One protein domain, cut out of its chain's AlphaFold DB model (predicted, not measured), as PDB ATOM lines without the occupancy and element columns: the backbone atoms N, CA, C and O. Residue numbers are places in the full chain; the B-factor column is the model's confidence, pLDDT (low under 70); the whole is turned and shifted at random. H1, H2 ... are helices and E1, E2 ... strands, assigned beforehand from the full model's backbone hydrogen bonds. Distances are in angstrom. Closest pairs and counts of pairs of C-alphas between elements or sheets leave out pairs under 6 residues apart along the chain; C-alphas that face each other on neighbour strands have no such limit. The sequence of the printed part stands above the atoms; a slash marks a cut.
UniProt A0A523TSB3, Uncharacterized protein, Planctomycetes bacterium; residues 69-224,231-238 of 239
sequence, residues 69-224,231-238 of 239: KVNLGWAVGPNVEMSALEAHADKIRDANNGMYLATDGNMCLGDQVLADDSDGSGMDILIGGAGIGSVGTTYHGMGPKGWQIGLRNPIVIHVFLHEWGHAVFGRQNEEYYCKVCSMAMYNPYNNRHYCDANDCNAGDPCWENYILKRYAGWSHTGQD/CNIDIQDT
ATOM      1  N   LYS A  69      -8.023  34.509  36.547       95.62
ATOM      2  CA  LYS A  69      -6.819  35.340  36.470       95.62
ATOM      3  C   LYS A  69      -6.824  36.194  35.211       95.62
ATOM      4  O   LYS A  69      -7.002  35.685  34.103       95.62
ATOM      5  N   VAL A  70      -6.599  37.488  35.387       96.81
ATOM      6  CA  VAL A  70      -6.559  38.474  34.311       96.81
ATOM      7  C   VAL A  70      -5.130  38.975  34.132       96.81
ATOM      8  O   VAL A  70      -4.573  39.600  35.029       96.81
ATOM      9  N   ASN A  71      -4.552  38.738  32.957       97.06
ATOM     10  CA  ASN A  71      -3.222  39.234  32.600       97.06
ATOM     11  C   ASN A  71      -3.361  40.471  31.710       97.06
ATOM     12  O   ASN A  71      -4.031  40.394  30.665       97.06
ATOM     13  N   LEU A  72      -2.739  41.575  32.132       96.62
ATOM     14  CA  LEU A  72      -2.766  42.870  31.453       96.62
ATOM     15  C   LEU A  72      -1.350  43.389  31.191       96.62
ATOM     16  O   LEU A  72      -0.446  43.208  32.013       96.62
ATOM     17  N   GLY A  73      -1.188  44.059  30.052       95.81
ATOM     18  CA  GLY A  73      -0.043  44.924  29.776       95.81
ATOM     19  C   GLY A  73      -0.312  46.353  30.247       95.81
ATOM     20  O   GLY A  73      -1.357  46.926  29.929       95.81
ATOM     21  N   TRP A  74       0.623  46.927  30.994       95.69
ATOM     22  CA  TRP A  74       0.559  48.270  31.556       95.69
ATOM     23  C   TRP A  74       1.703  49.106  30.984       95.69
ATOM     24  O   TRP A  74       2.852  48.680  31.033       95.69
ATOM     25  N   ALA A  75       1.396  50.302  30.497       94.12
ATOM     26  CA  ALA A  75       2.379  51.297  30.094       94.12
ATOM     27  C   ALA A  75       2.347  52.489  31.047       94.12
ATOM     28  O   ALA A  75       1.274  53.011  31.369       94.12
ATOM     29  N   VAL A  76       3.522  52.964  31.439       91.88
ATOM     30  CA  VAL A  76       3.723  54.331  31.932       91.88
ATOM     31  C   VAL A  76       4.378  55.118  30.799       91.88
ATOM     32  O   VAL A  76       5.055  54.521  29.971       91.88
ATOM     33  N   GLY A  77       4.125  56.429  30.712       86.38
ATOM     34  CA  GLY A  77       4.718  57.264  29.655       86.38
ATOM     35  C   GLY A  77       6.253  57.161  29.579       86.38
ATOM     36  O   GLY A  77       6.855  56.657  30.513       86.38
ATOM     37  N   PRO A  78       6.880  57.690  28.517       87.19
ATOM     38  CA  PRO A  78       8.280  57.417  28.191       87.19
ATOM     39  C   PRO A  78       9.296  57.948  29.210       87.19
ATOM     40  O   PRO A  78       9.164  59.085  29.676       87.19
ATOM     41  N   ASN A  79      10.408  57.225  29.361       87.25
ATOM     42  CA  ASN A  79      11.585  57.567  30.172       87.25
ATOM     43  C   ASN A  79      11.246  57.714  31.663       87.25
ATOM     44  O   ASN A  79      11.592  58.711  32.310       87.25
ATOM     45  N   VAL A  80      10.509  56.749  32.200       90.06
ATOM     46  CA  VAL A  80      10.132  56.685  33.608       90.06
ATOM     47  C   VAL A  80      11.198  55.927  34.381       90.06
ATOM     48  O   VAL A  80      11.460  54.757  34.149       90.06
ATOM     49  N   GLU A  81      11.772  56.605  35.371       92.62
ATOM     50  CA  GLU A  81      12.744  56.022  36.295       92.62
ATOM     51  C   GLU A  81      12.245  54.695  36.895       92.62
ATOM     52  O   GLU A  81      11.100  54.605  37.349       92.62
ATOM     53  N   MET A  82      13.135  53.707  37.028       94.62
ATOM     54  CA  MET A  82      12.820  52.393  37.612       94.62
ATOM     55  C   MET A  82      12.070  52.493  38.951       94.62
ATOM     56  O   MET A  82      11.090  51.792  39.178       94.62
ATOM     57  N   SER A  83      12.464  53.424  39.825       94.69
ATOM     58  CA  SER A  83      11.784  53.638  41.115       94.69
ATOM     59  C   SER A  83      10.310  54.053  40.980       94.69
ATOM     60  O   SER A  83       9.478  53.718  41.825       94.69
ATOM     61  N   ALA A  84       9.959  54.774  39.915       93.81
ATOM     62  CA  ALA A  84       8.580  55.119  39.615       93.81
ATOM     63  C   ALA A  84       7.825  53.921  39.020       93.81
ATOM     64  O   ALA A  84       6.663  53.717  39.380       93.81
ATOM     65  N   LEU A  85       8.471  53.089  38.193       94.75
ATOM     66  CA  LEU A  85       7.897  51.814  37.742       94.75
ATOM     67  C   LEU A  85       7.607  50.882  38.928       94.75
ATOM     68  O   LEU A  85       6.513  50.335  39.021       94.75
ATOM     69  N   GLU A  86       8.515  50.766  39.898       96.12
ATOM     70  CA  GLU A  86       8.290  49.994  41.130       96.12
ATOM     71  C   GLU A  86       7.094  50.531  41.935       96.12
ATOM     72  O   GLU A  86       6.231  49.763  42.367       96.12
ATOM     73  N   ALA A  87       6.974  51.856  42.069       95.56
ATOM     74  CA  ALA A  87       5.821  52.478  42.721       95.56
ATOM     75  C   ALA A  87       4.503  52.220  41.961       95.56
ATOM     76  O   ALA A  87       3.441  52.064  42.573       95.56
ATOM     77  N   HIS A  88       4.550  52.152  40.628       95.56
ATOM     78  CA  HIS A  88       3.410  51.747  39.809       95.56
ATOM     79  C   HIS A  88       3.083  50.262  39.971       95.56
ATOM     80  O   HIS A  88       1.905  49.922  40.085       95.56
ATOM     81  N   ALA A  89       4.089  49.393  40.077       96.94
ATOM     82  CA  ALA A  89       3.899  47.977  40.358       96.94
ATOM     83  C   ALA A  89       3.169  47.767  41.697       96.94
ATOM     84  O   ALA A  89       2.208  46.999  41.766       96.94
ATOM     85  N   ASP A  90       3.515  48.523  42.742       96.69
ATOM     86  CA  ASP A  90       2.773  48.497  44.012       96.69
ATOM     87  C   ASP A  90       1.305  48.910  43.845       96.69
ATOM     88  O   ASP A  90       0.405  48.299  44.426       96.69
ATOM     89  N   LYS A  91       1.024  49.899  42.991       96.25
ATOM     90  CA  LYS A  91      -0.358  50.299  42.689       96.25
ATOM     91  C   LYS A  91      -1.121  49.258  41.870       96.25
ATOM     92  O   LYS A  91      -2.330  49.129  42.049       96.25
ATOM     93  N   ILE A  92      -0.448  48.494  41.016       96.88
ATOM     94  CA  ILE A  92      -1.053  47.359  40.305       96.88
ATOM     95  C   ILE A  92      -1.395  46.235  41.295       96.88
ATOM     96  O   ILE A  92      -2.467  45.639  41.201       96.88
ATOM     97  N   ARG A  93      -0.566  45.997  42.320       96.94
ATOM     98  CA  ARG A  93      -0.902  45.065  43.416       96.94
ATOM     99  C   ARG A  93      -2.107  45.549  44.232       96.94
ATOM    100  O   ARG A  93      -2.986  44.750  44.555       96.94
ATOM    101  N   ASP A  94      -2.212  46.853  44.497       94.94
ATOM    102  CA  ASP A  94      -3.417  47.446  45.100       94.94
ATOM    103  C   ASP A  94      -4.661  47.223  44.211       94.94
ATOM    104  O   ASP A  94      -5.755  46.954  44.718       94.94
ATOM    105  N   ALA A  95      -4.504  47.317  42.885       95.44
ATOM    106  CA  ALA A  95      -5.564  47.070  41.906       95.44
ATOM    107  C   ALA A  95      -5.993  45.599  41.864       95.44
ATOM    108  O   ALA A  95      -7.192  45.329  41.810       95.44
ATOM    109  N   ASN A  96      -5.047  44.660  41.977       96.94
ATOM    110  CA  ASN A  96      -5.327  43.234  42.135       96.94
ATOM    111  C   ASN A  96      -6.237  42.977  43.341       96.94
ATOM    112  O   ASN A  96      -7.286  42.346  43.212       96.94
ATOM    113  N   ASN A  97      -5.875  43.534  44.500       94.88
ATOM    114  CA  ASN A  97      -6.692  43.402  45.701       94.88
ATOM    115  C   ASN A  97      -8.073  44.047  45.521       94.88
ATOM    116  O   ASN A  97      -9.085  43.476  45.913       94.88
ATOM    117  N   GLY A  98      -8.132  45.215  44.876       93.12
ATOM    118  CA  GLY A  98      -9.395  45.855  44.517       93.12
ATOM    119  C   GLY A  98     -10.292  44.972  43.650       93.12
ATOM    120  O   GLY A  98     -11.475  44.860  43.950       93.12
ATOM    121  N   MET A  99      -9.739  44.329  42.618       94.81
ATOM    122  CA  MET A  99     -10.478  43.459  41.696       94.81
ATOM    123  C   MET A  99     -10.991  42.201  42.396       94.81
ATOM    124  O   MET A  99     -12.139  41.812  42.194       94.81
ATOM    125  N   TYR A 100     -10.167  41.606  43.255       94.19
ATOM    126  CA  TYR A 100     -10.541  40.432  44.035       94.19
ATOM    127  C   TYR A 100     -11.690  40.720  44.995       94.19
ATOM    128  O   TYR A 100     -12.690  40.006  44.980       94.19
ATOM    129  N   LEU A 101     -11.611  41.819  45.748       91.69
ATOM    130  CA  LEU A 101     -12.691  42.248  46.638       91.69
ATOM    131  C   LEU A 101     -13.957  42.637  45.860       91.69
ATOM    132  O   LEU A 101     -15.052  42.201  46.196       91.69
ATOM    133  N   ALA A 102     -13.812  43.395  44.770       90.62
ATOM    134  CA  ALA A 102     -14.936  43.829  43.944       90.62
ATOM    135  C   ALA A 102     -15.644  42.673  43.220       90.62
ATOM    136  O   ALA A 102     -16.745  42.843  42.715       90.62
ATOM    137  N   THR A 103     -15.030  41.493  43.157       91.44
ATOM    138  CA  THR A 103     -15.629  40.310  42.537       91.44
ATOM    139  C   THR A 103     -15.921  39.198  43.536       91.44
ATOM    140  O   THR A 103     -16.133  38.063  43.113       91.44
ATOM    141  N   ASP A 104     -15.931  39.490  44.843       90.38
ATOM    142  CA  ASP A 104     -16.150  38.500  45.910       90.38
ATOM    143  C   ASP A 104     -15.231  37.270  45.769       90.38
ATOM    144  O   ASP A 104     -15.612  36.117  45.963       90.38
ATOM    145  N   GLY A 105     -13.987  37.518  45.364       92.12
ATOM    146  CA  GLY A 105     -12.956  36.504  45.208       92.12
ATOM    147  C   GLY A 105     -13.024  35.692  43.915       92.12
ATOM    148  O   GLY A 105     -12.273  34.730  43.750       92.12
ATOM    149  N   ASN A 106     -13.904  36.048  42.978       92.38
ATOM    150  CA  ASN A 106     -14.060  35.301  41.733       92.38
ATOM    151  C   ASN A 106     -13.037  35.682  40.648       92.38
ATOM    152  O   ASN A 106     -12.812  34.896  39.724       92.38
ATOM    153  N   MET A 107     -12.394  36.849  40.744       95.00
ATOM    154  CA  MET A 107     -11.412  37.319  39.763       95.00
ATOM    155  C   MET A 107     -10.261  38.075  40.414       95.00
ATOM    156  O   MET A 107     -10.451  38.839  41.348       95.00
ATOM    157  N   CYS A 108      -9.055  37.898  39.893       96.25
ATOM    158  CA  CYS A 108      -7.877  38.638  40.324       96.25
ATOM    159  C   CYS A 108      -6.986  38.963  39.122       96.25
ATOM    160  O   CYS A 108      -7.147  38.405  38.031       96.25
ATOM    161  N   LEU A 109      -6.011  39.842  39.321       97.06
ATOM    162  CA  LEU A 109      -4.915  39.991  38.376       97.06
ATOM    163  C   LEU A 109      -3.992  38.767  38.488       97.06
ATOM    164  O   LEU A 109      -3.724  38.266  39.580       97.06
ATOM    165  N   GLY A 110      -3.571  38.237  37.341       96.19
ATOM    166  CA  GLY A 110      -2.551  37.195  37.240       96.19
ATOM    167  C   GLY A 110      -1.163  37.805  37.068       96.19
ATOM    168  O   GLY A 110      -0.826  38.783  37.733       96.19
ATOM    169  N   ASP A 111      -0.385  37.275  36.130       95.81
ATOM    170  CA  ASP A 111       0.920  37.840  35.787       95.81
ATOM    171  C   ASP A 111       0.730  39.086  34.911       95.81
ATOM    172  O   ASP A 111       0.004  39.062  33.911       95.81
ATOM    173  N   GLN A 112       1.356  40.187  35.314       97.44
ATOM    174  CA  GLN A 112       1.265  41.485  34.651       97.44
ATOM    175  C   GLN A 112       2.604  41.855  34.024       97.44
ATOM    176  O   GLN A 112       3.659  41.492  34.542       97.44
ATOM    177  N   VAL A 113       2.547  42.640  32.955       96.12
ATOM    178  CA  VAL A 113       3.719  43.308  32.380       96.12
ATOM    179  C   VAL A 113       3.568  44.801  32.616       96.12
ATOM    180  O   VAL A 113       2.522  45.355  32.286       96.12
ATOM    181  N   LEU A 114       4.584  45.447  33.182       95.69
ATOM    182  CA  LEU A 114       4.649  46.895  33.352       95.69
ATOM    183  C   LEU A 114       5.847  47.432  32.577       95.69
ATOM    184  O   LEU A 114       6.980  47.163  32.956       95.69
ATOM    185  N   ALA A 115       5.591  48.197  31.524       93.31
ATOM    186  CA  ALA A 115       6.617  48.775  30.674       93.31
ATOM    187  C   ALA A 115       6.657  50.305  30.787       93.31
ATOM    188  O   ALA A 115       5.628  50.962  30.983       93.31
ATOM    189  N   ASP A 116       7.853  50.859  30.627       89.50
ATOM    190  CA  ASP A 116       8.049  52.245  30.212       89.50
ATOM    191  C   ASP A 116       7.830  52.317  28.690       89.50
ATOM    192  O   ASP A 116       8.646  51.805  27.930       89.50
ATOM    193  N   ASP A 117       6.701  52.856  28.224       78.69
ATOM    194  CA  ASP A 117       6.341  52.824  26.802       78.69
ATOM    195  C   ASP A 117       5.965  54.215  26.270       78.69
ATOM    196  O   ASP A 117       5.069  54.909  26.760       78.69
ATOM    197  N   SER A 118       6.674  54.612  25.213       65.12
ATOM    198  CA  SER A 118       6.585  55.931  24.589       65.12
ATOM    199  C   SER A 118       5.313  56.181  23.782       65.12
ATOM    200  O   SER A 118       4.958  57.348  23.589       65.12
ATOM    201  N   ASP A 119       4.614  55.131  23.341       70.56
ATOM    202  CA  ASP A 119       3.368  55.272  22.578       70.56
ATOM    203  C   ASP A 119       2.195  54.428  23.097       70.56
ATOM    204  O   ASP A 119       1.054  54.645  22.670       70.56
ATOM    205  N   GLY A 120       2.437  53.531  24.058       70.00
ATOM    206  CA  GLY A 120       1.399  52.707  24.674       70.00
ATOM    207  C   GLY A 120       0.776  51.693  23.710       70.00
ATOM    208  O   GLY A 120      -0.319  51.170  23.967       70.00
ATOM    209  N   SER A 121       1.400  51.461  22.554       77.19
ATOM    210  CA  SER A 121       0.857  50.592  21.524       77.19
ATOM    211  C   SER A 121       0.942  49.129  21.960       77.19
ATOM    212  O   SER A 121       1.967  48.610  22.383       77.19
ATOM    213  N   GLY A 122      -0.191  48.427  21.888       83.44
ATOM    214  CA  GLY A 122      -0.259  47.022  22.305       83.44
ATOM    215  C   GLY A 122      -0.373  46.797  23.817       83.44
ATOM    216  O   GLY A 122      -0.437  45.640  24.222       83.44
ATOM    217  N   MET A 123      -0.489  47.853  24.627       90.06
ATOM    218  CA  MET A 123      -0.784  47.742  26.060       90.06
ATOM    219  C   MET A 123      -2.278  47.907  26.348       90.06
ATOM    220  O   MET A 123      -2.993  48.651  25.667       90.06
ATOM    221  N   ASP A 124      -2.754  47.196  27.370       93.62
ATOM    222  CA  ASP A 124      -4.150  47.230  27.809       93.62
ATOM    223  C   ASP A 124      -4.446  48.492  28.624       93.62
ATOM    224  O   ASP A 124      -5.525  49.073  28.497       93.62
ATOM    225  N   ILE A 125      -3.488  48.916  29.455       93.81
ATOM    226  CA  ILE A 125      -3.626  50.045  30.375       93.81
ATOM    227  C   ILE A 125      -2.538  51.090  30.114       93.81
ATOM    228  O   ILE A 125      -1.357  50.760  30.118       93.81
ATOM    229  N   LEU A 126      -2.925  52.358  29.967       93.12
ATOM    230  CA  LEU A 126      -2.021  53.502  29.838       93.12
ATOM    231  C   LEU A 126      -2.100  54.393  31.075       93.12
ATOM    232  O   LEU A 126      -3.163  54.929  31.391       93.12
ATOM    233  N   ILE A 127      -0.982  54.607  31.760       91.94
ATOM    234  CA  ILE A 127      -0.904  55.421  32.972       91.94
ATOM    235  C   ILE A 127      -0.302  56.788  32.639       91.94
ATOM    236  O   ILE A 127       0.850  56.902  32.232       91.94
ATOM    237  N   GLY A 128      -1.069  57.856  32.871       84.19
ATOM    238  CA  GLY A 128      -0.582  59.233  32.736       84.19
ATOM    239  C   GLY A 128      -0.435  59.740  31.295       84.19
ATOM    240  O   GLY A 128       0.214  60.763  31.090       84.19
ATOM    241  N   GLY A 129      -1.045  59.070  30.312       68.69
ATOM    242  CA  GLY A 129      -1.030  59.494  28.910       68.69
ATOM    243  C   GLY A 129      -1.555  60.923  28.695       68.69
ATOM    244  O   GLY A 129      -2.535  61.357  29.312       68.69
ATOM    245  N   ALA A 130      -0.897  61.670  27.803       51.94
ATOM    246  CA  ALA A 130      -1.284  63.032  27.447       51.94
ATOM    247  C   ALA A 130      -2.706  63.060  26.856       51.94
ATOM    248  O   ALA A 130      -2.999  62.368  25.886       51.94
ATOM    249  N   GLY A 131      -3.596  63.873  27.432       56.47
ATOM    250  CA  GLY A 131      -4.982  64.013  26.966       56.47
ATOM    251  C   GLY A 131      -6.028  63.219  27.752       56.47
ATOM    252  O   GLY A 131      -7.216  63.397  27.491       56.47
ATOM    253  N   ILE A 132      -5.635  62.427  28.760       59.69
ATOM    254  CA  ILE A 132      -6.575  61.809  29.711       59.69
ATOM    255  C   ILE A 132      -7.050  62.892  30.692       59.69
ATOM    256  O   ILE A 132      -6.563  63.055  31.812       59.69
ATOM    257  N   GLY A 133      -7.968  63.726  30.209       52.38
ATOM    258  CA  GLY A 133      -8.623  64.768  30.980       52.38
ATOM    259  C   GLY A 133      -9.577  64.152  31.994       52.38
ATOM    260  O   GLY A 133     -10.730  63.912  31.673       52.38
ATOM    261  N   SER A 134      -9.087  64.001  33.226       61.69
ATOM    262  CA  SER A 134      -9.840  63.680  34.444       61.69
ATOM    263  C   SER A 134     -10.163  62.194  34.651       61.69
ATOM    264  O   SER A 134     -10.929  61.586  33.924       61.69
ATOM    265  N   VAL A 135      -9.614  61.654  35.744       80.06
ATOM    266  CA  VAL A 135      -9.853  60.335  36.357       80.06
ATOM    267  C   VAL A 135      -9.450  59.101  35.546       80.06
ATOM    268  O   VAL A 135      -8.422  58.522  35.899       80.06
ATOM    269  N   GLY A 136     -10.178  58.708  34.507       88.38
ATOM    270  CA  GLY A 136      -9.923  57.507  33.706       88.38
ATOM    271  C   GLY A 136     -10.849  57.452  32.495       88.38
ATOM    272  O   GLY A 136     -11.755  58.276  32.381       88.38
ATOM    273  N   THR A 137     -10.569  56.560  31.551       91.31
ATOM    274  CA  THR A 137     -11.412  56.376  30.368       91.31
ATOM    275  C   THR A 137     -11.154  55.032  29.698       91.31
ATOM    276  O   THR A 137     -10.037  54.515  29.731       91.31
ATOM    277  N   THR A 138     -12.174  54.498  29.037       93.06
ATOM    278  CA  THR A 138     -12.097  53.268  28.252       93.06
ATOM    279  C   THR A 138     -12.298  53.574  26.773       93.06
ATOM    280  O   THR A 138     -13.321  54.122  26.363       93.06
ATOM    281  N   TYR A 139     -11.340  53.164  25.947       91.50
ATOM    282  CA  TYR A 139     -11.375  53.288  24.495       91.50
ATOM    283  C   TYR A 139     -11.705  51.937  23.860       91.50
ATOM    284  O   TYR A 139     -10.868  51.036  23.827       91.50
ATOM    285  N   HIS A 140     -12.912  51.779  23.320       92.06
ATOM    286  CA  HIS A 140     -13.277  50.582  22.557       92.06
ATOM    287  C   HIS A 140     -12.719  50.635  21.125       92.06
ATOM    288  O   HIS A 140     -12.712  51.685  20.485       92.06
ATOM    289  N   GLY A 141     -12.272  49.488  20.609       92.25
ATOM    290  CA  GLY A 141     -11.629  49.359  19.295       92.25
ATOM    291  C   GLY A 141     -10.124  49.654  19.286       92.25
ATOM    292  O   GLY A 141      -9.504  49.577  18.229       92.25
ATOM    293  N   MET A 142      -9.541  49.973  20.443       90.81
ATOM    294  CA  MET A 142      -8.102  50.182  20.641       90.81
ATOM    295  C   MET A 142      -7.493  49.029  21.446       90.81
ATOM    296  O   MET A 142      -8.227  48.204  21.973       90.81
ATOM    297  N   GLY A 143      -6.164  48.969  21.547       91.12
ATOM    298  CA  GLY A 143      -5.469  47.970  22.364       91.12
ATOM    299  C   GLY A 143      -5.567  46.523  21.843       91.12
ATOM    300  O   GLY A 143      -6.297  46.221  20.894       91.12
ATOM    301  N   PRO A 144      -4.818  45.591  22.453       91.62
ATOM    302  CA  PRO A 144      -4.705  44.213  21.968       91.62
ATOM    303  C   PRO A 144      -5.974  43.381  22.212       91.62
ATOM    304  O   PRO A 144      -6.220  42.402  21.509       91.62
ATOM    305  N   LYS A 145      -6.802  43.767  23.191       93.38
ATOM    306  CA  LYS A 145      -8.049  43.068  23.552       93.38
ATOM    307  C   LYS A 145      -9.300  43.710  22.935       93.38
ATOM    308  O   LYS A 145     -10.418  43.346  23.300       93.38
ATOM    309  N   GLY A 146      -9.124  44.651  22.000       94.06
ATOM    310  CA  GLY A 146     -10.217  45.427  21.401       94.06
ATOM    311  C   GLY A 146     -10.781  46.512  22.324       94.06
ATOM    312  O   GLY A 146     -11.811  47.114  22.014       94.06
ATOM    313  N   TRP A 147     -10.115  46.759  23.447       94.62
ATOM    314  CA  TRP A 147     -10.266  47.944  24.275       94.62
ATOM    315  C   TRP A 147      -8.903  48.343  24.861       94.62
ATOM    316  O   TRP A 147      -7.980  47.528  24.934       94.62
ATOM    317  N   GLN A 148      -8.797  49.595  25.295       93.88
ATOM    318  CA  GLN A 148      -7.669  50.127  26.057       93.88
ATOM    319  C   GLN A 148      -8.201  51.032  27.169       93.88
ATOM    320  O   GLN A 148      -9.169  51.758  26.951       93.88
ATOM    321  N   ILE A 149      -7.585  51.009  28.348       93.94
ATOM    322  CA  ILE A 149      -7.962  51.868  29.473       93.94
ATOM    323  C   ILE A 149      -6.880  52.924  29.687       93.94
ATOM    324  O   ILE A 149      -5.716  52.602  29.903       93.94
ATOM    325  N   GLY A 150      -7.269  54.194  29.681       93.00
ATOM    326  CA  GLY A 150      -6.441  55.298  30.143       93.00
ATOM    327  C   GLY A 150      -6.701  55.586  31.619       93.00
ATOM    328  O   GLY A 150      -7.839  55.824  32.015       93.00
ATOM    329  N   LEU A 151      -5.654  55.617  32.438       92.38
ATOM    330  CA  LEU A 151      -5.714  55.963  33.857       92.38
ATOM    331  C   LEU A 151      -4.861  57.192  34.154       92.38
ATOM    332  O   LEU A 151      -3.798  57.411  33.570       92.38
ATOM    333  N   ARG A 152      -5.288  57.984  35.138       90.44
ATOM    334  CA  ARG A 152      -4.442  59.042  35.700       90.44
ATOM    335  C   ARG A 152      -3.241  58.473  36.470       90.44
ATOM    336  O   ARG A 152      -3.292  57.367  37.003       90.44
ATOM    337  N   ASN A 153      -2.208  59.300  36.624       88.75
ATOM    338  CA  ASN A 153      -1.110  59.082  37.566       88.75
ATOM    339  C   ASN A 153      -1.316  59.977  38.818       88.75
ATOM    340  O   ASN A 153      -1.520  61.186  38.654       88.75
ATOM    341  N   PRO A 154      -1.334  59.444  40.059       89.69
ATOM    342  CA  PRO A 154      -1.259  58.026  40.433       89.69
ATOM    343  C   PRO A 154      -2.555  57.266  40.143       89.69
ATOM    344  O   PRO A 154      -3.633  57.864  40.113       89.69
ATOM    345  N   ILE A 155      -2.445  55.940  39.999       91.25
ATOM    346  CA  ILE A 155      -3.592  55.048  39.788       91.25
ATOM    347  C   ILE A 155      -4.551  55.164  40.975       91.25
ATOM    348  O   ILE A 155      -4.171  54.985  42.136       91.25
ATOM    349  N   VAL A 156      -5.820  55.420  40.673       90.62
ATOM    350  CA  VAL A 156      -6.907  55.413  41.650       90.62
ATOM    351  C   VAL A 156      -7.678  54.112  41.475       90.62
ATOM    352  O   VAL A 156      -8.313  53.916  40.446       90.62
ATOM    353  N   ILE A 157      -7.645  53.233  42.482       91.25
ATOM    354  CA  ILE A 157      -8.199  51.869  42.371       91.25
ATOM    355  C   ILE A 157      -9.674  51.863  41.966       91.25
ATOM    356  O   ILE A 157     -10.051  51.078  41.109       91.25
ATOM    357  N   HIS A 158     -10.486  52.772  42.522       89.25
ATOM    358  CA  HIS A 158     -11.886  52.918  42.103       89.25
ATOM    359  C   HIS A 158     -12.005  53.153  40.599       89.25
ATOM    360  O   HIS A 158     -12.753  52.465  39.924       89.25
ATOM    361  N   VAL A 159     -11.226  54.100  40.075       90.50
ATOM    362  CA  VAL A 159     -11.252  54.440  38.651       90.50
ATOM    363  C   VAL A 159     -10.812  53.249  37.809       90.50
ATOM    364  O   VAL A 159     -11.445  52.957  36.808       90.50
ATOM    365  N   PHE A 160      -9.769  52.525  38.218       93.56
ATOM    366  CA  PHE A 160      -9.372  51.315  37.502       93.56
ATOM    367  C   PHE A 160     -10.514  50.293  37.422       93.56
ATOM    368  O   PHE A 160     -10.797  49.799  36.339       93.56
ATOM    369  N   LEU A 161     -11.187  50.001  38.539       92.38
ATOM    370  CA  LEU A 161     -12.293  49.038  38.564       92.38
ATOM    371  C   LEU A 161     -13.500  49.517  37.748       92.38
ATOM    372  O   LEU A 161     -14.150  48.714  37.081       92.38
ATOM    373  N   HIS A 162     -13.762  50.821  37.776       91.25
ATOM    374  CA  HIS A 162     -14.792  51.487  36.987       91.25
ATOM    375  C   HIS A 162     -14.547  51.313  35.484       91.25
ATOM    376  O   HIS A 162     -15.379  50.761  34.765       91.25
ATOM    377  N   GLU A 163     -13.356  51.687  35.013       92.81
ATOM    378  CA  GLU A 163     -12.978  51.542  33.604       92.81
ATOM    379  C   GLU A 163     -12.863  50.074  33.179       92.81
ATOM    380  O   GLU A 163     -13.283  49.692  32.088       92.81
ATOM    381  N   TRP A 164     -12.375  49.206  34.065       93.56
ATOM    382  CA  TRP A 164     -12.386  47.761  33.845       93.56
ATOM    383  C   TRP A 164     -13.798  47.240  33.572       93.56
ATOM    384  O   TRP A 164     -14.013  46.404  32.686       93.56
ATOM    385  N   GLY A 165     -14.774  47.772  34.309       91.19
ATOM    386  CA  GLY A 165     -16.180  47.463  34.140       91.19
ATOM    387  C   GLY A 165     -16.703  47.793  32.740       91.19
ATOM    388  O   GLY A 165     -17.335  46.942  32.097       91.19
ATOM    389  N   HIS A 166     -16.375  48.989  32.242       91.75
ATOM    390  CA  HIS A 166     -16.660  49.402  30.867       91.75
ATOM    391  C   HIS A 166     -15.986  48.474  29.848       91.75
ATOM    392  O   HIS A 166     -16.648  47.918  28.965       91.75
ATOM    393  N   ALA A 167     -14.681  48.254  30.005       93.38
ATOM    394  CA  ALA A 167     -13.844  47.526  29.062       93.38
ATOM    395  C   ALA A 167     -14.265  46.061  28.874       93.38
ATOM    396  O   ALA A 167     -14.421  45.587  27.746       93.38
ATOM    397  N   VAL A 168     -14.472  45.330  29.973       92.69
ATOM    398  CA  VAL A 168     -14.611  43.864  29.935       92.69
ATOM    399  C   VAL A 168     -16.049  43.386  29.898       92.69
ATOM    400  O   VAL A 168     -16.341  42.360  29.266       92.69
ATOM    401  N   PHE A 169     -16.947  44.115  30.555       89.75
ATOM    402  CA  PHE A 169     -18.353  43.734  30.643       89.75
ATOM    403  C   PHE A 169     -19.245  44.532  29.687       89.75
ATOM    404  O   PHE A 169     -20.441  44.256  29.593       89.75
ATOM    405  N   GLY A 170     -18.671  45.486  28.939       86.19
ATOM    406  CA  GLY A 170     -19.365  46.244  27.894       86.19
ATOM    407  C   GLY A 170     -20.468  47.150  28.435       86.19
ATOM    408  O   GLY A 170     -21.354  47.578  27.693       86.19
ATOM    409  N   ARG A 171     -20.444  47.421  29.737       83.06
ATOM    410  CA  ARG A 171     -21.402  48.297  30.386       83.06
ATOM    411  C   ARG A 171     -21.067  49.729  30.004       83.06
ATOM    412  O   ARG A 171     -20.034  50.215  30.413       83.06
ATOM    413  N   GLN A 172     -21.926  50.414  29.257       82.56
ATOM    414  CA  GLN A 172     -21.673  51.806  28.846       82.56
ATOM    415  C   GLN A 172     -22.278  52.838  29.809       82.56
ATOM    416  O   GLN A 172     -21.883  53.998  29.808       82.56
ATOM    417  N   ASN A 173     -23.253  52.422  30.622       82.69
ATOM    418  CA  ASN A 173     -23.962  53.319  31.526       82.69
ATOM    419  C   ASN A 173     -23.300  53.358  32.900       82.69
ATOM    420  O   ASN A 173     -23.045  52.317  33.511       82.69
ATOM    421  N   GLU A 174     -23.133  54.574  33.390       82.44
ATOM    422  CA  GLU A 174     -22.580  54.896  34.698       82.44
ATOM    423  C   GLU A 174     -23.589  54.645  35.821       82.44
ATOM    424  O   GLU A 174     -24.775  54.944  35.670       82.44
ATOM    425  N   GLU A 175     -23.139  54.156  36.979       73.81
ATOM    426  CA  GLU A 175     -23.988  53.987  38.168       73.81
ATOM    427  C   GLU A 175     -23.804  55.124  39.155       73.81
ATOM    428  O   GLU A 175     -23.613  54.903  40.347       73.81
ATOM    429  N   TYR A 176     -23.871  56.371  38.699       71.25
ATOM    430  CA  TYR A 176     -23.556  57.500  39.575       71.25
ATOM    431  C   TYR A 176     -24.435  57.606  40.835       71.25
ATOM    432  O   TYR A 176     -24.033  58.236  41.813       71.25
ATOM    433  N   TYR A 177     -25.606  56.966  40.839       78.25
ATOM    434  CA  TYR A 177     -26.480  56.882  42.008       78.25
ATOM    435  C   TYR A 177     -26.196  55.670  42.912       78.25
ATOM    436  O   TYR A 177     -26.607  55.684  44.076       78.25
ATOM    437  N   CYS A 178     -25.483  54.645  42.425       77.88
ATOM    438  CA  CYS A 178     -24.959  53.584  43.279       77.88
ATOM    439  C   CYS A 178     -23.766  54.136  44.053       77.88
ATOM    440  O   CYS A 178     -22.938  54.839  43.487       77.88
ATOM    441  N   LYS A 179     -23.663  53.837  45.349       79.44
ATOM    442  CA  LYS A 179     -22.537  54.296  46.187       79.44
ATOM    443  C   LYS A 179     -21.571  53.187  46.592       79.44
ATOM    444  O   LYS A 179     -20.571  53.492  47.236       79.44
ATOM    445  N   VAL A 180     -21.910  51.941  46.269       80.25
ATOM    446  CA  VAL A 180     -21.182  50.730  46.682       80.25
ATOM    447  C   VAL A 180     -20.497  50.037  45.502       80.25
ATOM    448  O   VAL A 180     -19.471  49.392  45.666       80.25
ATOM    449  N   CYS A 181     -21.026  50.232  44.299       83.06
ATOM    450  CA  CYS A 181     -20.581  49.582  43.081       83.06
ATOM    451  C   CYS A 181     -19.219  50.095  42.605       83.06
ATOM    452  O   CYS A 181     -18.937  51.289  42.690       83.06
ATOM    453  N   SER A 182     -18.409  49.244  41.973       86.44
ATOM    454  CA  SER A 182     -17.217  49.721  41.254       86.44
ATOM    455  C   SER A 182     -17.549  50.621  40.055       86.44
ATOM    456  O   SER A 182     -16.711  51.423  39.669       86.44
ATOM    457  N   MET A 183     -18.778  50.559  39.529       84.69
ATOM    458  CA  MET A 183     -19.298  51.463  38.485       84.69
ATOM    459  C   MET A 183     -19.934  52.752  39.046       84.69
ATOM    460  O   MET A 183     -20.555  53.526  38.312       84.69
ATOM    461  N   ALA A 184     -19.857  52.955  40.366       82.00
ATOM    462  CA  ALA A 184     -20.393  54.128  41.043       82.00
ATOM    463  C   ALA A 184     -19.664  55.420  40.661       82.00
ATOM    464  O   ALA A 184     -18.483  55.417  40.303       82.00
ATOM    465  N   MET A 185     -20.319  56.566  40.894       75.44
ATOM    466  CA  MET A 185     -19.593  57.841  40.936       75.44
ATOM    467  C   MET A 185     -18.522  57.751  42.018       75.44
ATOM    468  O   MET A 185     -18.782  57.206  43.093       75.44
ATOM    469  N   TYR A 186     -17.336  58.295  41.729       69.31
ATOM    470  CA  TYR A 186     -16.169  58.248  42.607       69.31
ATOM    471  C   TYR A 186     -16.544  58.398  44.089       69.31
ATOM    472  O   TYR A 186     -16.913  59.478  44.555       69.31
ATOM    473  N   ASN A 187     -16.424  57.292  44.822       68.56
ATOM    474  CA  ASN A 187     -16.579  57.244  46.263       68.56
ATOM    475  C   ASN A 187     -15.329  56.548  46.833       68.56
ATOM    476  O   ASN A 187     -15.099  55.363  46.634       68.56
ATOM    477  N   PRO A 188     -14.438  57.272  47.514       62.56
ATOM    478  CA  PRO A 188     -13.169  56.687  47.932       62.56
ATOM    479  C   PRO A 188     -13.300  55.624  49.039       62.56
ATOM    480  O   PRO A 188     -12.289  55.016  49.383       62.56
ATOM    481  N   TYR A 189     -14.497  55.394  49.597       63.06
ATOM    482  CA  TYR A 189     -14.660  54.624  50.831       63.06
ATOM    483  C   TYR A 189     -15.305  53.234  50.684       63.06
ATOM    484  O   TYR A 189     -15.016  52.395  51.527       63.06
ATOM    485  N   ASN A 190     -16.118  52.947  49.652       63.91
ATOM    486  CA  ASN A 190     -16.966  51.731  49.625       63.91
ATOM    487  C   ASN A 190     -16.956  50.930  48.307       63.91
ATOM    488  O   ASN A 190     -17.816  50.081  48.106       63.91
ATOM    489  N   ASN A 191     -16.005  51.165  47.402       67.44
ATOM    490  CA  ASN A 191     -16.206  50.830  45.982       67.44
ATOM    491  C   ASN A 191     -15.478  49.564  45.505       67.44
ATOM    492  O   ASN A 191     -15.264  49.356  44.309       67.44
ATOM    493  N   ARG A 192     -15.038  48.742  46.458       76.81
ATOM    494  CA  ARG A 192     -14.367  47.457  46.221       76.81
ATOM    495  C   ARG A 192     -15.288  46.317  46.635       76.81
ATOM    496  O   ARG A 192     -14.873  45.421  47.357       76.81
ATOM    497  N   HIS A 193     -16.551  46.430  46.253       81.31
ATOM    498  CA  HIS A 193     -17.596  45.487  46.604       81.31
ATOM    499  C   HIS A 193     -18.269  45.018  45.323       81.31
ATOM    500  O   HIS A 193     -18.548  45.828  44.429       81.31
ATOM    501  N   TYR A 194     -18.497  43.712  45.234       81.50
ATOM    502  CA  TYR A 194     -19.448  43.190  44.272       81.50
ATOM    503  C   TYR A 194     -20.807  43.809  44.582       81.50
ATOM    504  O   TYR A 194     -21.172  43.920  45.739       81.50
ATOM    505  N   CYS A 195     -21.532  44.251  43.564       81.69
ATOM    506  CA  CYS A 195     -22.817  44.905  43.768       81.69
ATOM    507  C   CYS A 195     -23.892  44.263  42.908       81.69
ATOM    508  O   CYS A 195     -23.684  43.939  41.730       81.69
ATOM    509  N   ASP A 196     -25.058  44.121  43.511       84.56
ATOM    510  CA  ASP A 196     -26.229  43.480  42.947       84.56
ATOM    511  C   ASP A 196     -27.483  44.333  43.179       84.56
ATOM    512  O   ASP A 196     -27.437  45.464  43.667       84.56
ATOM    513  N   ALA A 197     -28.644  43.797  42.813       82.31
ATOM    514  CA  ALA A 197     -29.910  44.498  43.011       82.31
ATOM    515  C   ALA A 197     -30.282  44.718  44.495       82.31
ATOM    516  O   ALA A 197     -31.178  45.515  44.774       82.31
ATOM    517  N   ASN A 198     -29.643  44.023  45.441       82.50
ATOM    518  CA  ASN A 198     -29.931  44.126  46.872       82.50
ATOM    519  C   ASN A 198     -29.182  45.289  47.534       82.50
ATOM    520  O   ASN A 198     -29.714  45.904  48.462       82.50
ATOM    521  N   ASP A 199     -27.968  45.606  47.077       81.00
ATOM    522  CA  ASP A 199     -27.141  46.689  47.633       81.00
ATOM    523  C   ASP A 199     -27.107  47.962  46.765       81.00
ATOM    524  O   ASP A 199     -26.867  49.067  47.273       81.00
ATOM    525  N   CYS A 200     -27.448  47.849  45.480       79.94
ATOM    526  CA  CYS A 200     -27.510  48.950  44.535       79.94
ATOM    527  C   CYS A 200     -28.961  49.284  44.151       79.94
ATOM    528  O   CYS A 200     -29.494  48.868  43.125       79.94
ATOM    529  N   ASN A 201     -29.585  50.173  44.926       69.12
ATOM    530  CA  ASN A 201     -30.952  50.663  44.670       69.12
ATOM    531  C   ASN A 201     -31.059  51.716  43.538       69.12
ATOM    532  O   ASN A 201     -32.096  52.357  43.374       69.12
ATOM    533  N   ALA A 202     -29.981  51.947  42.787       64.00
ATOM    534  CA  ALA A 202     -29.834  53.052  41.837       64.00
ATOM    535  C   ALA A 202     -30.499  52.851  40.460       64.00
ATOM    536  O   ALA A 202     -30.477  53.771  39.643       64.00
ATOM    537  N   GLY A 203     -31.125  51.700  40.210       58.69
ATOM    538  CA  GLY A 203     -31.756  51.382  38.928       58.69
ATOM    539  C   GLY A 203     -30.877  50.553  37.982       58.69
ATOM    540  O   GLY A 203     -29.685  50.369  38.200       58.69
ATOM    541  N   ASP A 204     -31.539  50.009  36.962       58.91
ATOM    542  CA  ASP A 204     -31.179  48.820  36.180       58.91
ATOM    543  C   ASP A 204     -30.097  49.039  35.093       58.91
ATOM    544  O   ASP A 204     -30.143  50.049  34.381       58.91
ATOM    545  N   PRO A 205     -29.200  48.060  34.842       62.72
ATOM    546  CA  PRO A 205     -28.833  46.926  35.698       62.72
ATOM    547  C   PRO A 205     -27.611  47.201  36.573       62.72
ATOM    548  O   PRO A 205     -26.646  47.785  36.088       62.72
ATOM    549  N   CYS A 206     -27.604  46.654  37.791       74.12
ATOM    550  CA  CYS A 206     -26.418  46.542  38.647       74.12
ATOM    551  C   CYS A 206     -25.265  45.832  37.921       74.12
ATOM    552  O   CYS A 206     -25.491  45.074  36.970       74.12
ATOM    553  N   TRP A 207     -24.023  46.061  38.353       77.56
ATOM    554  CA  TRP A 207     -22.829  45.492  37.707       77.56
ATOM    555  C   TRP A 207     -22.907  43.967  37.542       77.56
ATOM    556  O   TRP A 207     -22.530  43.444  36.487       77.56
ATOM    557  N   GLU A 208     -23.516  43.281  38.514       84.12
ATOM    558  CA  GLU A 208     -23.875  41.862  38.473       84.12
ATOM    559  C   GLU A 208     -24.499  41.412  37.140       84.12
ATOM    560  O   GLU A 208     -24.050  40.441  36.530       84.12
ATOM    561  N   ASN A 209     -25.491  42.135  36.622       84.00
ATOM    562  CA  ASN A 209     -26.221  41.735  35.414       84.00
ATOM    563  C   ASN A 209     -25.354  41.769  34.142       84.00
ATOM    564  O   ASN A 209     -25.758  41.248  33.099       84.00
ATOM    565  N   TYR A 210     -24.172  42.383  34.200       87.44
ATOM    566  CA  TYR A 210     -23.176  42.334  33.132       87.44
ATOM    567  C   TYR A 210     -22.110  41.269  33.401       87.44
ATOM    568  O   TYR A 210     -21.749  40.531  32.482       87.44
ATOM    569  N   ILE A 211     -21.660  41.139  34.652       87.88
ATOM    570  CA  ILE A 211     -20.719  40.093  35.061       87.88
ATOM    571  C   ILE A 211     -21.310  38.707  34.795       87.88
ATOM    572  O   ILE A 211     -20.680  37.901  34.111       87.88
ATOM    573  N   LEU A 212     -22.534  38.436  35.258       87.88
ATOM    574  CA  LEU A 212     -23.162  37.116  35.165       87.88
ATOM    575  C   LEU A 212     -23.488  36.696  33.729       87.88
ATOM    576  O   LEU A 212     -23.559  35.505  33.441       87.88
ATOM    577  N   LYS A 213     -23.607  37.637  32.781       89.12
ATOM    578  CA  LYS A 213     -23.701  37.289  31.349       89.12
ATOM    579  C   LYS A 213     -22.437  36.596  30.848       89.12
ATOM    580  O   LYS A 213     -22.517  35.745  29.966       89.12
ATOM    581  N   ARG A 214     -21.275  36.971  31.390       89.44
ATOM    582  CA  ARG A 214     -19.973  36.394  31.041       89.44
ATOM    583  C   ARG A 214     -19.578  35.250  31.973       89.44
ATOM    584  O   ARG A 214     -18.934  34.302  31.534       89.44
ATOM    585  N   TYR A 215     -19.990  35.332  33.233       90.69
ATOM    586  CA  TYR A 215     -19.606  34.433  34.313       90.69
ATOM    587  C   TYR A 215     -20.834  33.975  35.112       90.69
ATOM    588  O   TYR A 215     -20.975  34.269  36.294       90.69
ATOM    589  N   ALA A 216     -21.732  33.228  34.468       89.38
ATOM    590  CA  ALA A 216     -23.034  32.845  35.034       89.38
ATOM    591  C   ALA A 216     -22.976  32.001  36.323       89.38
ATOM    592  O   ALA A 216     -23.990  31.842  36.992       89.38
ATOM    593  N   GLY A 217     -21.815  31.424  36.647       86.25
ATOM    594  CA  GLY A 217     -21.608  30.627  37.858       86.25
ATOM    595  C   GLY A 217     -21.049  31.408  39.046       86.25
ATOM    596  O   GLY A 217     -20.811  30.803  40.086       86.25
ATOM    597  N   TRP A 218     -20.782  32.707  38.896       88.38
ATOM    598  CA  TRP A 218     -20.343  33.528  40.020       88.38
ATOM    599  C   TRP A 218     -21.511  33.803  40.961       88.38
ATOM    600  O   TRP A 218     -22.658  33.924  40.536       88.38
ATOM    601  N   SER A 219     -21.205  33.898  42.249       77.50
ATOM    602  CA  SER A 219     -22.182  34.206  43.287       77.50
ATOM    603  C   SER A 219     -21.696  35.377  44.121       77.50
ATOM    604  O   SER A 219     -20.566  35.342  44.614       77.50
ATOM    605  N   HIS A 220     -22.569  36.360  44.331       82.75
ATOM    606  CA  HIS A 220     -22.387  37.375  45.358       82.75
ATOM    607  C   HIS A 220     -22.550  36.727  46.736       82.75
ATOM    608  O   HIS A 220     -23.605  36.176  47.055       82.75
ATOM    609  N   THR A 221     -21.492  36.733  47.540       82.31
ATOM    610  CA  THR A 221     -21.507  36.151  48.890       82.31
ATOM    611  C   THR A 221     -21.732  37.212  49.962       82.31
ATOM    612  O   THR A 221     -22.185  36.886  51.063       82.31
ATOM    613  N   GLY A 222     -21.388  38.470  49.660       80.12
ATOM    614  CA  GLY A 222     -21.355  39.567  50.622       80.12
ATOM    615  C   GLY A 222     -20.324  39.354  51.736       80.12
ATOM    616  O   GLY A 222     -20.372  40.040  52.757       80.12
ATOM    617  N   GLN A 223     -19.436  38.370  51.586       84.81
ATOM    618  CA  GLN A 223     -18.372  38.058  52.530       84.81
ATOM    619  C   GLN A 223     -17.045  38.567  51.983       84.81
ATOM    620  O   GLN A 223     -16.795  38.508  50.784       84.81
ATOM    621  N   ASP A 224     -16.170  39.018  52.881       86.88
ATOM    622  CA  ASP A 224     -14.790  39.327  52.521       86.88
ATOM    623  C   ASP A 224     -14.100  38.037  52.025       86.88
ATOM    624  O   ASP A 224     -13.968  37.083  52.804       86.88
ATOM    625  N   CYS A 231       0.066  38.599  42.669       96.31
ATOM    626  CA  CYS A 231       0.113  39.257  41.369       96.31
ATOM    627  C   CYS A 231       1.577  39.559  41.043       96.31
ATOM    628  O   CYS A 231       2.150  40.523  41.566       96.31
ATOM    629  N   ASN A 232       2.181  38.721  40.200       96.88
ATOM    630  CA  ASN A 232       3.548  38.928  39.732       96.88
ATOM    631  C   ASN A 232       3.562  40.031  38.680       96.88
ATOM    632  O   ASN A 232       2.670  40.100  37.835       96.88
ATOM    633  N   ILE A 233       4.573  40.892  38.732       97.69
ATOM    634  CA  ILE A 233       4.716  42.015  37.807       97.69
ATOM    635  C   ILE A 233       6.118  41.948  37.225       97.69
ATOM    636  O   ILE A 233       7.095  42.100  37.959       97.69
ATOM    637  N   ASP A 234       6.193  41.699  35.923       96.88
ATOM    638  CA  ASP A 234       7.415  41.812  35.137       96.88
ATOM    639  C   ASP A 234       7.600  43.277  34.732       96.88
ATOM    640  O   ASP A 234       6.802  43.813  33.958       96.88
ATOM    641  N   ILE A 235       8.598  43.946  35.317       95.88
ATOM    642  CA  ILE A 235       8.913  45.345  35.010       95.88
ATOM    643  C   ILE A 235       9.913  45.369  33.856       95.88
ATOM    644  O   ILE A 235      11.032  44.874  33.982       95.88
ATOM    645  N   GLN A 236       9.507  45.971  32.745       92.69
ATOM    646  CA  GLN A 236      10.296  46.103  31.531       92.69
ATOM    647  C   GLN A 236      10.738  47.556  31.379       92.69
ATOM    648  O   GLN A 236       9.963  48.428  30.996       92.69
ATOM    649  N   ASP A 237      12.000  47.801  31.706       82.69
ATOM    650  CA  ASP A 237      12.663  49.082  31.488       82.69
ATOM    651  C   ASP A 237      13.349  49.041  30.119       82.69
ATOM    652  O   ASP A 237      14.339  48.323  29.922       82.69
ATOM    653  N   THR A 238      12.749  49.709  29.134       71.94
ATOM    654  CA  THR A 238      13.341  49.856  27.802       71.94
ATOM    655  C   THR A 238      14.234  51.097  27.769       71.94
ATOM    656  O   THR A 238      13.720  52.194  27.964       71.94
TER     657      THR A 238
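This is residues 69 to 224 and 231 to 238 of the 239 residues of an uncharacterized protein of Planctomycetes bacterium (UniProt A0A523TSB3). A strongly twisted slab of six strands has two helices, H1 and H2, packed over one face, while the other face is bare of named helices. Beyond H2, at one end of the longest axis, the looping residues 170 to 207 and the short helix H3 make a part with little named structure. The printed part has 164 residues with three named helices and seven named strands, in the order E1 H1 E2 E3 E4 E5 E6 H2 H3 E7; the sheet is mixed, ordered E5 E6 E4 E1 E3 E7. The class is mixed, helices and strands, with 70 residues, under half, in named elements. The whole is compact, with a radius of gyration of the C-alphas of 15.4 A, yet elongated, spanning 47 by 29 by 28 A.

In the sheet, E1, residues 73 to 76, is parallel to E3, residues 112 to 116, with N 74 and O 113 2.8 A apart. E3 is parallel to the edge strand E7, residues 233 to 236, with N 236 and O 114 at 2.8 A. On the other side of E1, E4, residues 125 to 127, is parallel to it, with N 127 and O 75 at 2.8 A. E6, residues 147 to 151, is parallel to E4, with N 151 and O 126 at 2.8 A. The edge strand E5, residues 136 to 140, forms an antiparallel hairpin with E6, with N 137 and O 150 at 2.9 A. H1, residues 82 to 102, and H2, residues 157 to 169, lie on the same face: two layers, helices on one face of a sheet. H1, at a height over the sheet of 7.8 A, is over E3 and slantwise to the strands, at 33 degrees to E3 on the local plane; 2 of its C-alphas fall on E1, only just short of lying over it too. H2, at a height of 8.4 A, is over E5 and E6 and along the strands. H1, with residues 94 to 102 alone, touches H2 at a steep tilt of 65 degrees, the same way; the closest C-alphas, of Ala 95 and Ile 157, are 5.5 A apart. H3, residues 208 to 214, is not on the sheet and only just touches H2, through Phe 169 alone, with 3 pairs of C-alphas within 8 A; the closest, of Phe 169 and Tyr 210, are 5.6 A apart. E2, residues 107 to 109, pairs with no named strand and runs on into E3 at 36 degrees. Every O i to N i+4 pair is within hydrogen-bond range in H1 and H2; in H3 1 of 3 is, beside 3 of 4 O i to N i+3 pairs.

E1 begins at C-alpha 73, (-0.043, 44.924, 29.776). H1 is 29.7 A long and H2 17.5 A, from C-alpha 157 at (-8.199, 51.869, 42.371). E3 and E5 are each 13.5 A long, E6 13.3 A. E7 ends at C-alpha 236, (10.296, 46.103, 31.531).

The C-alphas of Asn 198 and Thr 238, the two farthest apart, are 47.6 A apart. Residues 225 to 230 are not printed; C-alphas 224 and 231 are 18.6 A apart across this cut. The link from H2 to H3, 38 residues, is long. The mean pLDDT of the printed part is 86.2; residue 118 and residues 129 to 134, 186 to 191 and 201 to 205 are under 70.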